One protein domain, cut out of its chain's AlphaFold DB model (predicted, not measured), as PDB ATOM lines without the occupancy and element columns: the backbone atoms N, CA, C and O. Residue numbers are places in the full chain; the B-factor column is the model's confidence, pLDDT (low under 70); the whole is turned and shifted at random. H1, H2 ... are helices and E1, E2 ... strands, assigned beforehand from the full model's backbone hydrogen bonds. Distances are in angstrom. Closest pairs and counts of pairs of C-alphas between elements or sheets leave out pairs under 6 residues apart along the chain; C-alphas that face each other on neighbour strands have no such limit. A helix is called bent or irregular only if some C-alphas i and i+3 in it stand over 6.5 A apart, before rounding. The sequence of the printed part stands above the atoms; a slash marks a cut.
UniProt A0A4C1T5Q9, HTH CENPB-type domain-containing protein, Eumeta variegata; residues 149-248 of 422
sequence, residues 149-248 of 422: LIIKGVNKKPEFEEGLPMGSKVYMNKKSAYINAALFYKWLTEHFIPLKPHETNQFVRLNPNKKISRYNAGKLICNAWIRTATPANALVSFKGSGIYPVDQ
ATOM      1  N   LEU A 149      17.431 102.142 148.812       78.50
ATOM      2  CA  LEU A 149      16.931 101.872 150.154       78.50
ATOM      3  C   LEU A 149      17.037 100.379 150.462       78.50
ATOM      4  O   LEU A 149      16.624  99.543 149.658       78.50
ATOM      5  N   ILE A 150      17.564 100.034 151.637       84.19
ATOM      6  CA  ILE A 150      17.636  98.647 152.104       84.19
ATOM      7  C   ILE A 150      16.599  98.453 153.205       84.19
ATOM      8  O   ILE A 150      16.717  99.013 154.292       84.19
ATOM      9  N   ILE A 151      15.586  97.635 152.930       84.44
ATOM     10  CA  ILE A 151      14.516  97.325 153.879       84.44
ATOM     11  C   ILE A 151      14.710  95.906 154.412       84.44
ATOM     12  O   ILE A 151      14.939  94.950 153.667       84.44
ATOM     13  N   LYS A 152      14.593  95.746 155.733       83.56
ATOM     14  CA  LYS A 152      14.629  94.424 156.358       83.56
ATOM     15  C   LYS A 152      13.344  93.655 156.034       83.56
ATOM     16  O   LYS A 152      12.253  94.090 156.383       83.56
ATOM     17  N   GLY A 153      13.473  92.482 155.426       84.19
ATOM     18  CA  GLY A 153      12.361  91.593 155.117       84.19
ATOM     19  C   GLY A 153      12.647  90.663 153.943       84.19
ATOM     20  O   GLY A 153      13.716  90.696 153.337       84.19
ATOM     21  N   VAL A 154      11.678  89.798 153.646       78.19
ATOM     22  CA  VAL A 154      11.716  88.884 152.490       78.19
ATOM     23  C   VAL A 154      10.842  89.415 151.354       78.19
ATOM     24  O   VAL A 154      11.246  89.368 150.198       78.19
ATOM     25  N   ASN A 155       9.664  89.947 151.694       82.62
ATOM     26  CA  ASN A 155       8.663  90.384 150.729       82.62
ATOM     27  C   ASN A 155       8.824  91.871 150.417       82.62
ATOM     28  O   ASN A 155       8.676  92.713 151.304       82.62
ATOM     29  N   LYS A 156       9.098  92.179 149.150       84.56
ATOM     30  CA  LYS A 156       9.090  93.544 148.625       84.56
ATOM     31  C   LYS A 156       7.649  93.929 148.293       84.56
ATOM     32  O   LYS A 156       7.034  93.279 147.454       84.56
ATOM     33  N   LYS A 157       7.110  94.953 148.956       84.06
ATOM     34  CA  LYS A 157       5.809  95.533 148.595       84.06
ATOM     35  C   LYS A 157       6.002  96.615 147.523       84.06
ATOM     36  O   LYS A 157       6.997  97.334 147.611       84.06
ATOM     37  N   PRO A 158       5.075  96.763 146.562       81.12
ATOM     38  CA  PRO A 158       5.155  97.812 145.539       81.12
ATOM     39  C   PRO A 158       5.085  99.222 146.147       81.12
ATOM     40  O   PRO A 158       5.789 100.116 145.697       81.12
ATOM     41  N   GLU A 159       4.350  99.378 147.251       83.94
ATOM     42  CA  GLU A 159       4.254 100.611 148.053       83.94
ATOM     43  C   GLU A 159       5.622 101.149 148.509       83.94
ATOM     44  O   GLU A 159       5.774 102.338 148.759       83.94
ATOM     45  N   PHE A 160       6.643 100.293 148.641       80.19
ATOM     46  CA  PHE A 160       7.969 100.732 149.093       80.19
ATOM     47  C   PHE A 160       8.717 101.551 148.041       80.19
ATOM     48  O   PHE A 160       9.658 102.257 148.389       80.19
ATOM     49  N   GLU A 161       8.323 101.436 146.775       76.94
ATOM     50  CA  GLU A 161       8.901 102.210 145.675       76.94
ATOM     51  C   GLU A 161       8.038 103.421 145.301       76.94
ATOM     52  O   GLU A 161       8.460 104.268 144.515       76.94
ATOM     53  N   GLU A 162       6.856 103.538 145.903       77.12
ATOM     54  CA  GLU A 162       5.914 104.615 145.653       77.12
ATOM     55  C   GLU A 162       6.402 105.926 146.292       77.12
ATOM     56  O   GLU A 162       6.721 105.996 147.480       77.12
ATOM     57  N   GLY A 163       6.503 106.981 145.481       71.44
ATOM     58  CA  GLY A 163       6.973 108.296 145.928       71.44
ATOM     59  C   GLY A 163       8.491 108.423 146.107       71.44
ATOM     60  O   GLY A 163       8.949 109.433 146.647       71.44
ATOM     61  N   LEU A 164       9.283 107.440 145.663       73.50
ATOM     62  CA  LEU A 164      10.731 107.606 145.555       73.50
ATOM     63  C   LEU A 164      11.101 108.450 144.321       73.50
ATOM     64  O   LEU A 164      10.425 108.367 143.293       73.50
ATOM     65  N   PRO A 165      12.189 109.242 144.390       66.12
ATOM     66  CA  PRO A 165      12.677 109.982 143.233       66.12
ATOM     67  C   PRO A 165      13.037 109.026 142.090       66.12
ATOM     68  O   PRO A 165      13.508 107.907 142.328       66.12
ATOM     69  N   MET A 166      12.798 109.471 140.854       60.03
ATOM     70  CA  MET A 166      12.934 108.666 139.636       60.03
ATOM     71  C   MET A 166      14.286 107.929 139.593       60.03
ATOM     72  O   MET A 166      15.328 108.507 139.869       60.03
ATOM     73  N   GLY A 167      14.276 106.622 139.310       65.81
ATOM     74  CA  GLY A 167      15.495 105.796 139.270       65.81
ATOM     75  C   GLY A 167      16.002 105.260 140.622       65.81
ATOM     76  O   GLY A 167      16.952 104.474 140.654       65.81
ATOM     77  N   SER A 168      15.360 105.605 141.740       75.25
ATOM     78  CA  SER A 168      15.610 104.962 143.040       75.25
ATOM     79  C   SER A 168      15.140 103.502 143.045       75.25
ATOM     80  O   SER A 168      14.131 103.171 142.427       75.25
ATOM     81  N   LYS A 169      15.838 102.616 143.768       78.19
ATOM     82  CA  LYS A 169      15.418 101.208 143.933       78.19
ATOM     83  C   LYS A 169      15.430 100.772 145.388       78.19
ATOM     84  O   LYS A 169      16.253 101.217 146.190       78.19
ATOM     85  N   VAL A 170      14.552  99.825 145.706       85.38
ATOM     86  CA  VAL A 170      14.483  99.200 147.029       85.38
ATOM     87  C   VAL A 170      15.001  97.765 146.980       85.38
ATOM     88  O   VAL A 170      14.524  96.931 146.201       85.38
ATOM     89  N   TYR A 171      15.946  97.453 147.868       85.62
ATOM     90  CA  TYR A 171      16.445  96.102 148.097       85.62
ATOM     91  C   TYR A 171      15.964  95.543 149.438       85.62
ATOM     92  O   TYR A 171      16.013  96.209 150.468       85.62
ATOM     93  N   MET A 172      15.538  94.278 149.433       83.00
ATOM     94  CA  MET A 172      15.105  93.572 150.640       83.00
ATOM     95  C   MET A 172      16.235  92.709 151.207       83.00
ATOM     96  O   MET A 172      16.920  92.004 150.462       83.00
ATOM     97  N   ASN A 173      16.398  92.706 152.528       83.19
ATOM     98  CA  ASN A 173      17.341  91.830 153.221       83.19
ATOM     99  C   ASN A 173      16.674  91.121 154.403       83.19
ATOM    100  O   ASN A 173      16.163  91.751 155.324       83.19
ATOM    101  N   LYS A 174      16.730  89.785 154.428       83.62
ATOM    102  CA  LYS A 174      16.060  88.974 155.458       83.62
ATOM    103  C   LYS A 174      16.592  89.238 156.874       83.62
ATOM    104  O   LYS A 174      15.832  89.172 157.837       83.62
ATOM    105  N   LYS A 175      17.898  89.499 157.016       80.81
ATOM    106  CA  LYS A 175      18.587  89.508 158.321       80.81
ATOM    107  C   LYS A 175      18.627  90.896 158.968       80.81
ATOM    108  O   LYS A 175      18.345  91.028 160.161       80.81
ATOM    109  N   SER A 176      18.934  91.938 158.200       82.06
ATOM    110  CA  SER A 176      19.116  93.306 158.705       82.06
ATOM    111  C   SER A 176      18.756  94.348 157.647       82.06
ATOM    112  O   SER A 176      18.666  94.016 156.476       82.06
ATOM    113  N   ALA A 177      18.582  95.606 158.052       78.25
ATOM    114  CA  ALA A 177      18.506  96.742 157.127       78.25
ATOM    115  C   ALA A 177      19.904  97.261 156.717       78.25
ATOM    116  O   ALA A 177      20.020  98.253 156.007       78.25
ATOM    117  N   TYR A 178      20.972  96.594 157.169       77.12
ATOM    118  CA  TYR A 178      22.342  96.941 156.810       77.12
ATOM    119  C   TYR A 178      22.723  96.340 155.459       77.12
ATOM    120  O   TYR A 178      22.232  95.274 155.058       77.12
ATOM    121  N   ILE A 179      23.648  97.016 154.784       79.19
ATOM    122  CA  ILE A 179      24.238  96.532 153.546       79.19
ATOM    123  C   ILE A 179      25.089  95.287 153.822       79.19
ATOM    124  O   ILE A 179      25.840  95.225 154.793       79.19
ATOM    125  N   ASN A 180      24.933  94.260 152.988       82.19
ATOM    126  CA  ASN A 180      25.773  93.062 153.006       82.19
ATOM    127  C   ASN A 180      26.608  93.016 151.715       82.19
ATOM    128  O   ASN A 180      26.303  93.734 150.766       82.19
ATOM    129  N   ALA A 181      27.638  92.169 151.646       77.69
ATOM    130  CA  ALA A 181      28.529  92.120 150.479       77.69
ATOM    131  C   ALA A 181      27.790  91.832 149.152       77.69
ATOM    132  O   ALA A 181      28.135  92.395 148.116       77.69
ATOM    133  N   ALA A 182      26.743  91.002 149.179       78.81
ATOM    134  CA  ALA A 182      25.954  90.672 147.990       78.81
ATOM    135  C   ALA A 182      25.080  91.848 147.513       78.81
ATOM    136  O   ALA A 182      25.010  92.125 146.319       78.81
ATOM    137  N   LEU A 183      24.439  92.560 148.442       82.00
ATOM    138  CA  LEU A 183      23.641  93.760 148.192       82.00
ATOM    139  C   LEU A 183      24.521  94.926 147.779       82.00
ATOM    140  O   LEU A 183      24.137  95.672 146.891       82.00
ATOM    141  N   PHE A 184      25.701  95.050 148.383       79.56
ATOM    142  CA  PHE A 184      26.709  96.011 147.968       79.56
ATOM    143  C   PHE A 184      27.129  95.754 146.528       79.56
ATOM    144  O   PHE A 184      27.092  96.675 145.727       79.56
ATOM    145  N   TYR A 185      27.452  94.506 146.171       77.69
ATOM    146  CA  TYR A 185      27.798  94.171 144.793       77.69
ATOM    147  C   TYR A 185      26.653  94.486 143.828       77.69
ATOM    148  O   TYR A 185      26.877  95.125 142.808       77.69
ATOM    149  N   LYS A 186      25.422  94.110 144.188       78.69
ATOM    150  CA  LYS A 186      24.227  94.384 143.386       78.69
ATOM    151  C   LYS A 186      24.002  95.885 143.180       78.69
ATOM    152  O   LYS A 186      23.848  96.326 142.047       78.69
ATOM    153  N   TRP A 187      24.045  96.665 144.259       81.38
ATOM    154  CA  TRP A 187      23.982  98.128 144.228       81.38
ATOM    155  C   TRP A 187      25.090  98.716 143.354       81.38
ATOM    156  O   TRP A 187      24.835  99.548 142.486       81.38
ATOM    157  N   LEU A 188      26.316  98.238 143.540       72.81
ATOM    158  CA  LEU A 188      27.477  98.725 142.825       72.81
ATOM    159  C   LEU A 188      27.328  98.506 141.315       72.81
ATOM    160  O   LEU A 188      27.568  99.424 140.540       72.81
ATOM    161  N   THR A 189      26.886  97.319 140.894       71.88
ATOM    162  CA  THR A 189      26.725  96.975 139.475       71.88
ATOM    163  C   THR A 189      25.489  97.580 138.827       71.88
ATOM    164  O   THR A 189      25.550  97.971 137.667       71.88
ATOM    165  N   GLU A 190      24.362  97.633 139.540       74.56
ATOM    166  CA  GLU A 190      23.067  98.011 138.958       74.56
ATOM    167  C   GLU A 190      22.724  99.494 139.124       74.56
ATOM    168  O   GLU A 190      21.789  99.960 138.474       74.56
ATOM    169  N   HIS A 191      23.413 100.209 140.018       70.19
ATOM    170  CA  HIS A 191      23.173 101.630 140.290       70.19
ATOM    171  C   HIS A 191      24.430 102.468 140.190       70.19
ATOM    172  O   HIS A 191      24.468 103.412 139.417       70.19
ATOM    173  N   PHE A 192      25.470 102.133 140.952       69.56
ATOM    174  CA  PHE A 192      26.628 103.019 141.065       69.56
ATOM    175  C   PHE A 192      27.449 103.093 139.768       69.56
ATOM    176  O   PHE A 192      27.809 104.175 139.318       69.56
ATOM    177  N   ILE A 193      27.730 101.941 139.154       67.38
ATOM    178  CA  ILE A 193      28.513 101.831 137.915       67.38
ATOM    179  C   ILE A 193      27.827 102.566 136.744       67.38
ATOM    180  O   ILE A 193      28.494 103.388 136.120       67.38
ATOM    181  N   PRO A 194      26.523 102.355 136.460       66.06
ATOM    182  CA  PRO A 194      25.823 103.088 135.401       66.06
ATOM    183  C   PRO A 194      25.815 104.613 135.578       66.06
ATOM    184  O   PRO A 194      25.834 105.332 134.586       66.06
ATOM    185  N   LEU A 195      25.823 105.104 136.824       62.34
ATOM    186  CA  LEU A 195      25.830 106.539 137.141       62.34
ATOM    187  C   LEU A 195      27.210 107.197 136.991       62.34
ATOM    188  O   LEU A 195      27.309 108.419 137.010       62.34
ATOM    189  N   LYS A 196      28.286 106.415 136.832       64.75
ATOM    190  CA  LYS A 196      29.641 106.925 136.573       64.75
ATOM    191  C   LYS A 196      30.095 106.514 135.171       64.75
ATOM    192  O   LYS A 196      30.947 105.628 135.035       64.75
ATOM    193  N   PRO A 197      29.538 107.142 134.118       65.31
ATOM    194  CA  PRO A 197      29.693 106.683 132.744       65.31
ATOM    195  C   PRO A 197      31.132 106.775 132.242       65.31
ATOM    196  O   PRO A 197      31.505 106.000 131.379       65.31
ATOM    197  N   HIS A 198      31.974 107.677 132.751       73.75
ATOM    198  CA  HIS A 198      33.291 107.909 132.147       73.75
ATOM    199  C   HIS A 198      34.212 106.671 132.183       73.75
ATOM    200  O   HIS A 198      34.539 106.116 131.136       73.75
ATOM    201  N   GLU A 199      34.581 106.195 133.377       75.88
ATOM    202  CA  GLU A 199      35.473 105.031 133.536       75.88
ATOM    203  C   GLU A 199      34.838 103.742 133.002       75.88
ATOM    204  O   GLU A 199      35.508 102.853 132.474       75.88
ATOM    205  N   THR A 200      33.517 103.629 133.141       73.56
ATOM    206  CA  THR A 200      32.769 102.429 132.762       73.56
ATOM    207  C   THR A 200      32.596 102.342 131.249       73.56
ATOM    208  O   THR A 200      32.879 101.292 130.673       73.56
ATOM    209  N   ASN A 201      32.263 103.448 130.577       79.38
ATOM    210  CA  ASN A 201      32.242 103.532 129.117       79.38
ATOM    211  C   ASN A 201      33.637 103.324 128.534       79.38
ATOM    212  O   ASN A 201      33.774 102.626 127.533       79.38
ATOM    213  N   GLN A 202      34.681 103.874 129.161       82.31
ATOM    214  CA  GLN A 202      36.059 103.643 128.730       82.31
ATOM    215  C   GLN A 202      36.433 102.158 128.833       82.31
ATOM    216  O   GLN A 202      36.968 101.593 127.879       82.31
ATOM    217  N   PHE A 203      36.086 101.486 129.935       82.38
ATOM    218  CA  PHE A 203      36.322 100.049 130.090       82.38
ATOM    219  C   PHE A 203      35.595  99.216 129.029       82.38
ATOM    220  O   PHE A 203      36.206  98.317 128.449       82.38
ATOM    221  N   VAL A 204      34.320  99.519 128.765       83.25
ATOM    222  CA  VAL A 204      33.496  98.817 127.767       83.25
ATOM    223  C   VAL A 204      34.034  99.039 126.351       83.25
ATOM    224  O   VAL A 204      34.135  98.079 125.592       83.25
ATOM    225  N   ARG A 205      34.463 100.263 126.013       83.69
ATOM    226  CA  ARG A 205      35.096 100.581 124.718       83.69
ATOM    227  C   ARG A 205      36.402  99.817 124.508       83.69
ATOM    228  O   ARG A 205      36.632  99.289 123.427       83.69
ATOM    229  N   LEU A 206      37.240  99.730 125.541       85.62
ATOM    230  CA  LEU A 206      38.522  99.018 125.480       85.62
ATOM    231  C   LEU A 206      38.362  97.490 125.551       85.62
ATOM    232  O   LEU A 206      39.275  96.758 125.178       85.62
ATOM    233  N   ASN A 207      37.227  96.991 126.051       84.75
ATOM    234  CA  ASN A 207      36.977  95.562 126.240       84.75
ATOM    235  C   ASN A 207      35.572  95.164 125.742       84.75
ATOM    236  O   ASN A 207      34.722  94.796 126.560       84.75
ATOM    237  N   PRO A 208      35.332  95.148 124.417       79.75
ATOM    238  CA  PRO A 208      33.992  95.003 123.831       79.75
ATOM    239  C   PRO A 208      33.248  93.699 124.180       79.75
ATOM    240  O   PRO A 208      32.032  93.640 124.043       79.75
ATOM    241  N   ASN A 209      33.934  92.678 124.710       84.56
ATOM    242  CA  ASN A 209      33.335  91.393 125.106       84.56
ATOM    243  C   ASN A 209      33.484  91.059 126.601       84.56
ATOM    244  O   ASN A 209      33.164  89.945 127.022       84.56
ATOM    245  N   LYS A 210      33.985  91.986 127.430       81.06
ATOM    246  CA  LYS A 210      34.140  91.749 128.874       81.06
ATOM    247  C   LYS A 210      33.122  92.561 129.656       81.06
ATOM    248  O   LYS A 210      33.080  93.783 129.581       81.06
ATOM    249  N   LYS A 211      32.336  91.871 130.481       81.31
ATOM    250  CA  LYS A 211      31.439  92.516 131.444       81.31
ATOM    251  C   LYS A 211      32.235  93.010 132.651       81.31
ATOM    252  O   LYS A 211      33.196  92.364 133.075       81.31
ATOM    253  N   ILE A 212      31.810  94.130 133.233       81.31
ATOM    254  CA  ILE A 212      32.360  94.607 134.503       81.31
ATOM    255  C   ILE A 212      32.012  93.571 135.576       81.31
ATOM    256  O   ILE A 212      30.842  93.297 135.838       81.31
ATOM    257  N   SER A 213      33.036  92.961 136.171       80.12
ATOM    258  CA  SER A 213      32.884  91.969 137.237       80.12
ATOM    259  C   SER A 213      33.419  92.509 138.562       80.12
ATOM    260  O   SER A 213      34.157  93.497 138.581       80.12
ATOM    261  N   ARG A 214      33.127  91.812 139.669       74.94
ATOM    262  CA  ARG A 214      33.679  92.101 141.008       74.94
ATOM    263  C   ARG A 214      35.194  92.274 141.046       74.94
ATOM    264  O   ARG A 214      35.683  93.032 141.869       74.94
ATOM    265  N   TYR A 215      35.916  91.597 140.155       80.19
ATOM    266  CA  TYR A 215      37.376  91.649 140.106       80.19
ATOM    267  C   TYR A 215      37.901  92.948 139.479       80.19
ATOM    268  O   TYR A 215      38.982  93.402 139.831       80.19
ATOM    269  N   ASN A 216      37.115  93.578 138.598       79.75
ATOM    270  CA  ASN A 216      37.518  94.790 137.877       79.75
ATOM    271  C   ASN A 216      36.831  96.048 138.423       79.75
ATOM    272  O   ASN A 216      37.361  97.146 138.277       79.75
ATOM    273  N   ALA A 217      35.670  95.894 139.068       77.38
ATOM    274  CA  ALA A 217      34.873  96.999 139.590       77.38
ATOM    275  C   ALA A 217      35.665  97.878 140.569       77.38
ATOM    276  O   ALA A 217      35.608  99.097 140.462       77.38
ATOM    277  N   GLY A 218      36.459  97.275 141.462       79.50
ATOM    278  CA  GLY A 218      37.296  98.022 142.407       79.50
ATOM    279  C   GLY A 218      38.257  98.987 141.708       79.50
ATOM    280  O   GLY A 218      38.329 100.152 142.081       79.50
ATOM    281  N   LYS A 219      38.918  98.540 140.632       81.56
ATOM    282  CA  LYS A 219      39.845  99.375 139.855       81.56
ATOM    283  C   LYS A 219      39.134 100.570 139.211       81.56
ATOM    284  O   LYS A 219      39.633 101.686 139.296       81.56
ATOM    285  N   LEU A 220      37.960 100.346 138.618       80.75
ATOM    286  CA  LEU A 220      37.170 101.413 137.990       80.75
ATOM    287  C   LEU A 220      36.699 102.455 139.012       80.75
ATOM    288  O   LEU A 220      36.737 103.649 138.737       80.75
ATOM    289  N   ILE A 221      36.294 102.013 140.204       77.69
ATOM    290  CA  ILE A 221      35.876 102.912 141.287       77.69
ATOM    291  C   ILE A 221      37.058 103.726 141.795       77.69
ATOM    292  O   ILE A 221      36.909 104.929 141.973       77.69
ATOM    293  N   CYS A 222      38.217 103.099 142.010       75.56
ATOM    294  CA  CYS A 222      39.416 103.809 142.447       75.56
ATOM    295  C   CYS A 222      39.816 104.891 141.439       75.56
ATOM    296  O   CYS A 222      40.041 106.030 141.837       75.56
ATOM    297  N   ASN A 223      39.826 104.569 140.144       73.88
ATOM    298  CA  ASN A 223      40.125 105.545 139.096       73.88
ATOM    299  C   ASN A 223      39.109 106.696 139.082       73.88
ATOM    300  O   ASN A 223      39.500 107.861 139.099       73.88
ATOM    301  N   ALA A 224      37.810 106.377 139.125       74.81
ATOM    302  CA  ALA A 224      36.756 107.386 139.183       74.81
ATOM    303  C   ALA A 224      36.895 108.277 140.424       74.81
ATOM    304  O   ALA A 224      36.723 109.487 140.335       74.81
ATOM    305  N   TRP A 225      37.212 107.683 141.578       72.75
ATOM    306  CA  TRP A 225      37.389 108.398 142.836       72.75
ATOM    307  C   TRP A 225      38.556 109.376 142.761       72.75
ATOM    308  O   TRP A 225      38.366 110.548 143.066       72.75
ATOM    309  N   ILE A 226      39.726 108.919 142.303       73.75
ATOM    310  CA  ILE A 226      40.926 109.752 142.150       73.75
ATOM    311  C   ILE A 226      40.651 110.930 141.211       73.75
ATOM    312  O   ILE A 226      41.049 112.050 141.513       73.75
ATOM    313  N   ARG A 227      39.910 110.709 140.116       66.50
ATOM    314  CA  ARG A 227      39.535 111.783 139.182       66.50
ATOM    315  C   ARG A 227      38.556 112.793 139.778       66.50
ATOM    316  O   ARG A 227      38.630 113.960 139.426       66.50
ATOM    317  N   THR A 228      37.661 112.373 140.673       68.81
ATOM    318  CA  THR A 228      36.712 113.288 141.339       68.81
ATOM    319  C   THR A 228      37.279 113.967 142.586       68.81
ATOM    320  O   THR A 228      36.828 115.047 142.962       68.81
ATOM    321  N   ALA A 229      38.261 113.351 143.247       71.44
ATOM    322  CA  ALA A 229      38.881 113.839 144.475       71.44
ATOM    323  C   ALA A 229      39.992 114.855 144.166       71.44
ATOM    324  O   ALA A 229      41.145 114.677 144.555       71.44
ATOM    325  N   THR A 230      39.645 115.913 143.434       75.56
ATOM    326  CA  THR A 230      40.582 116.981 143.082       75.56
ATOM    327  C   THR A 230      40.607 118.068 144.161       75.56
ATOM    328  O   THR A 230      39.571 118.375 144.763       75.56
ATOM    329  N   PRO A 231      41.763 118.720 144.386       73.56
ATOM    330  CA  PRO A 231      41.843 119.897 145.249       73.56
ATOM    331  C   PRO A 231      40.887 121.016 144.817       73.56
ATOM    332  O   PRO A 231      40.345 121.711 145.669       73.56
ATOM    333  N   ALA A 232      40.617 121.155 143.514       70.69
ATOM    334  CA  ALA A 232      39.679 122.143 142.985       70.69
ATOM    335  C   ALA A 232      38.253 121.951 143.532       70.69
ATOM    336  O   ALA A 232      37.653 122.904 144.028       70.69
ATOM    337  N   ASN A 233      37.743 120.716 143.543       71.12
ATOM    338  CA  ASN A 233      36.423 120.408 144.104       71.12
ATOM    339  C   ASN A 233      36.363 120.683 145.616       71.12
ATOM    340  O   ASN A 233      35.360 121.187 146.129       71.12
ATOM    341  N   ALA A 234      37.459 120.403 146.329       72.94
ATOM    342  CA  ALA A 234      37.576 120.742 147.742       72.94
ATOM    343  C   ALA A 234      37.553 122.265 147.961       72.94
ATOM    344  O   ALA A 234      36.806 122.743 148.810       72.94
ATOM    345  N   LEU A 235      38.294 123.040 147.160       75.00
ATOM    346  CA  LEU A 235      38.329 124.505 147.240       75.00
ATOM    347  C   LEU A 235      36.956 125.135 146.977       75.00
ATOM    348  O   LEU A 235      36.554 126.030 147.716       75.00
ATOM    349  N   VAL A 236      36.204 124.643 145.988       75.50
ATOM    350  CA  VAL A 236      34.825 125.099 145.729       75.50
ATOM    351  C   VAL A 236      33.920 124.821 146.932       75.50
ATOM    352  O   VAL A 236      33.156 125.694 147.345       75.50
ATOM    353  N   SER A 237      34.052 123.642 147.545       68.19
ATOM    354  CA  SER A 237      33.271 123.259 148.729       68.19
ATOM    355  C   SER A 237      33.607 124.134 149.946       68.19
ATOM    356  O   SER A 237      32.712 124.578 150.673       68.19
ATOM    357  N   PHE A 238      34.889 124.445 150.156       76.75
ATOM    358  CA  PHE A 238      35.323 125.346 151.227       76.75
ATOM    359  C   PHE A 238      34.905 126.798 150.989       76.75
ATOM    360  O   PHE A 238      34.561 127.489 151.948       76.75
ATOM    361  N   LYS A 239      34.866 127.241 149.729       79.00
ATOM    362  CA  LYS A 239      34.389 128.576 149.362       79.00
ATOM    363  C   LYS A 239      32.884 128.714 149.591       79.00
ATOM    364  O   LYS A 239      32.458 129.676 150.215       79.00
ATOM    365  N   GLY A 240      32.086 127.736 149.155       72.50
ATOM    366  CA  GLY A 240      30.627 127.755 149.333       72.50
ATOM    367  C   GLY A 240      30.173 127.667 150.795       72.50
ATOM    368  O   GLY A 240      29.129 128.197 151.151       72.50
ATOM    369  N   SER A 241      30.973 127.035 151.658       74.12
ATOM    370  CA  SER A 241      30.727 126.985 153.106       74.12
ATOM    371  C   SER A 241      31.284 128.195 153.870       74.12
ATOM    372  O   SER A 241      31.059 128.300 155.075       74.12
ATOM    373  N   GLY A 242      32.019 129.090 153.200       76.69
ATOM    374  CA  GLY A 242      32.675 130.236 153.837       76.69
ATOM    375  C   GLY A 242      33.832 129.857 154.763       76.69
ATOM    376  O   GLY A 242      34.242 130.659 155.602       76.69
ATOM    377  N   ILE A 243      34.347 128.627 154.652       78.94
ATOM    378  CA  ILE A 243      35.498 128.143 155.425       78.94
ATOM    379  C   ILE A 243      36.791 128.717 154.842       78.94
ATOM    380  O   ILE A 243      37.673 129.137 155.590       78.94
ATOM    381  N   TYR A 244      36.915 128.719 153.510       75.88
ATOM    382  CA  TYR A 244      38.081 129.260 152.820       75.88
ATOM    383  C   TYR A 244      37.726 129.809 151.425       75.88
ATOM    384  O   TYR A 244      37.305 129.033 150.566       75.88
ATOM    385  N   PRO A 245      37.958 131.106 151.151       81.88
ATOM    386  CA  PRO A 245      38.338 132.148 152.108       81.88
ATOM    387  C   PRO A 245      37.306 132.279 153.236       81.88
ATOM    388  O   PRO A 245      36.139 131.953 153.035       81.88
ATOM    389  N   VAL A 246      37.745 132.702 154.425       82.69
ATOM    390  CA  VAL A 246      36.842 132.847 155.575       82.69
ATOM    391  C   VAL A 246      35.825 133.941 155.259       82.69
ATOM    392  O   VAL A 246      36.179 135.117 155.216       82.69
ATOM    393  N   ASP A 247      34.575 133.543 155.050       79.50
ATOM    394  CA  ASP A 247      33.459 134.439 154.774       79.50
ATOM    395  C   ASP A 247      32.237 134.007 155.589       79.50
ATOM    396  O   ASP A 247      31.609 132.977 155.347       79.50
ATOM    397  N   GLN A 248      31.887 134.824 156.580       72.88
ATOM    398  CA  GLN A 248      30.750 134.578 157.464       72.88
ATOM    399  C   GLN A 248      29.393 134.751 156.752       72.88
ATOM    400  O   GLN A 248      28.361 134.330 157.280       72.88
TER     401      GLN A 248
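This is residues 149 to 248 of the 422 residues of the protein "HTH CENPB-type domain-containing protein" of Eumeta variegata (UniProt A0A4C1T5Q9). This is a loose, open chain of parts: a small two-strand ribbon, E1 and E2, at one end, with H1 beside it, then the crossed helices H2 and H3, and H4 at the far end, joined to the rest through its link to H3 alone. Residues 205 to 210, by the end of H2, and residues 228 to 233, of which 231 to 233 belong to H4, stick out. The printed part has 100 residues, with two named strands and then four named helices along the chain; the sheet is E1 beside E2, parallel, and the class is mostly helix. The radius of gyration of the C-alphas is 18.2 A and the spans are 51 by 42 by 24 A.

Find C-alpha 149 at (16.931, 101.872, 150.154); there E1 begins, residues 149 to 152, 10.0 A long. E2 is residues 169 to 173, 13.3 A long. H1, residues 181 to 195, starts with C-alpha 181 at (28.529, 92.120, 150.479) and measures 19.8 A. H2 is residues 197 to 206, 13.8 A, and H3 is residues 214 to 228, 21.4 A. H4, residues 231 to 240, runs 14.3 A to C-alpha 240 at (30.627, 127.755, 149.333). H1 and H3 are only just irregular: C-alphas 190 and 193 are 6.7 A apart, and C-alphas 215 and 218 are 6.8 A apart.

Start at the sheet, where E1 and E2 are parallel at 25 degrees, with N 151 and O 171 at 2.9 A and N 171 and O 149 at 2.8 A, within hydrogen-bond range. From E2 look to H1: their closest C-alphas, of Tyr 171 and Leu 183, are 7.6 A apart. H1 and H2 are close but not clearly touching, about perpendicular at 89 degrees; their closest C-alphas, of Ile 193 and Thr 200, are 6.7 A apart. H1 and H3 are also close but not clearly touching, the closest C-alphas being Tyr 185 and Arg 214 at 7.3 A. H2 and H3 touch, H3 with residues 220 to 224 alone, at a steep tilt of 51 degrees, opposite ways; their closest C-alphas, of Glu 199 and Leu 220, are 6.0 A apart. H3 and H4 meet only through their link, and H4 is apart from H1 and H2. Every O i to N i+4 pair is within hydrogen-bond range in H2 and H4; in H1 and in H3 it is 9 of 11.

The two C-alphas farthest apart, those of Asn 209 and Gln 248, are 54.0 A from each other. The printed part has no cut. The link from E1 to E2, 16 residues, is long. The mean pLDDT of the printed part is 77.1, and it is under 70 at residues 165 to 167, 192 to 197, 227 to 228 and 237.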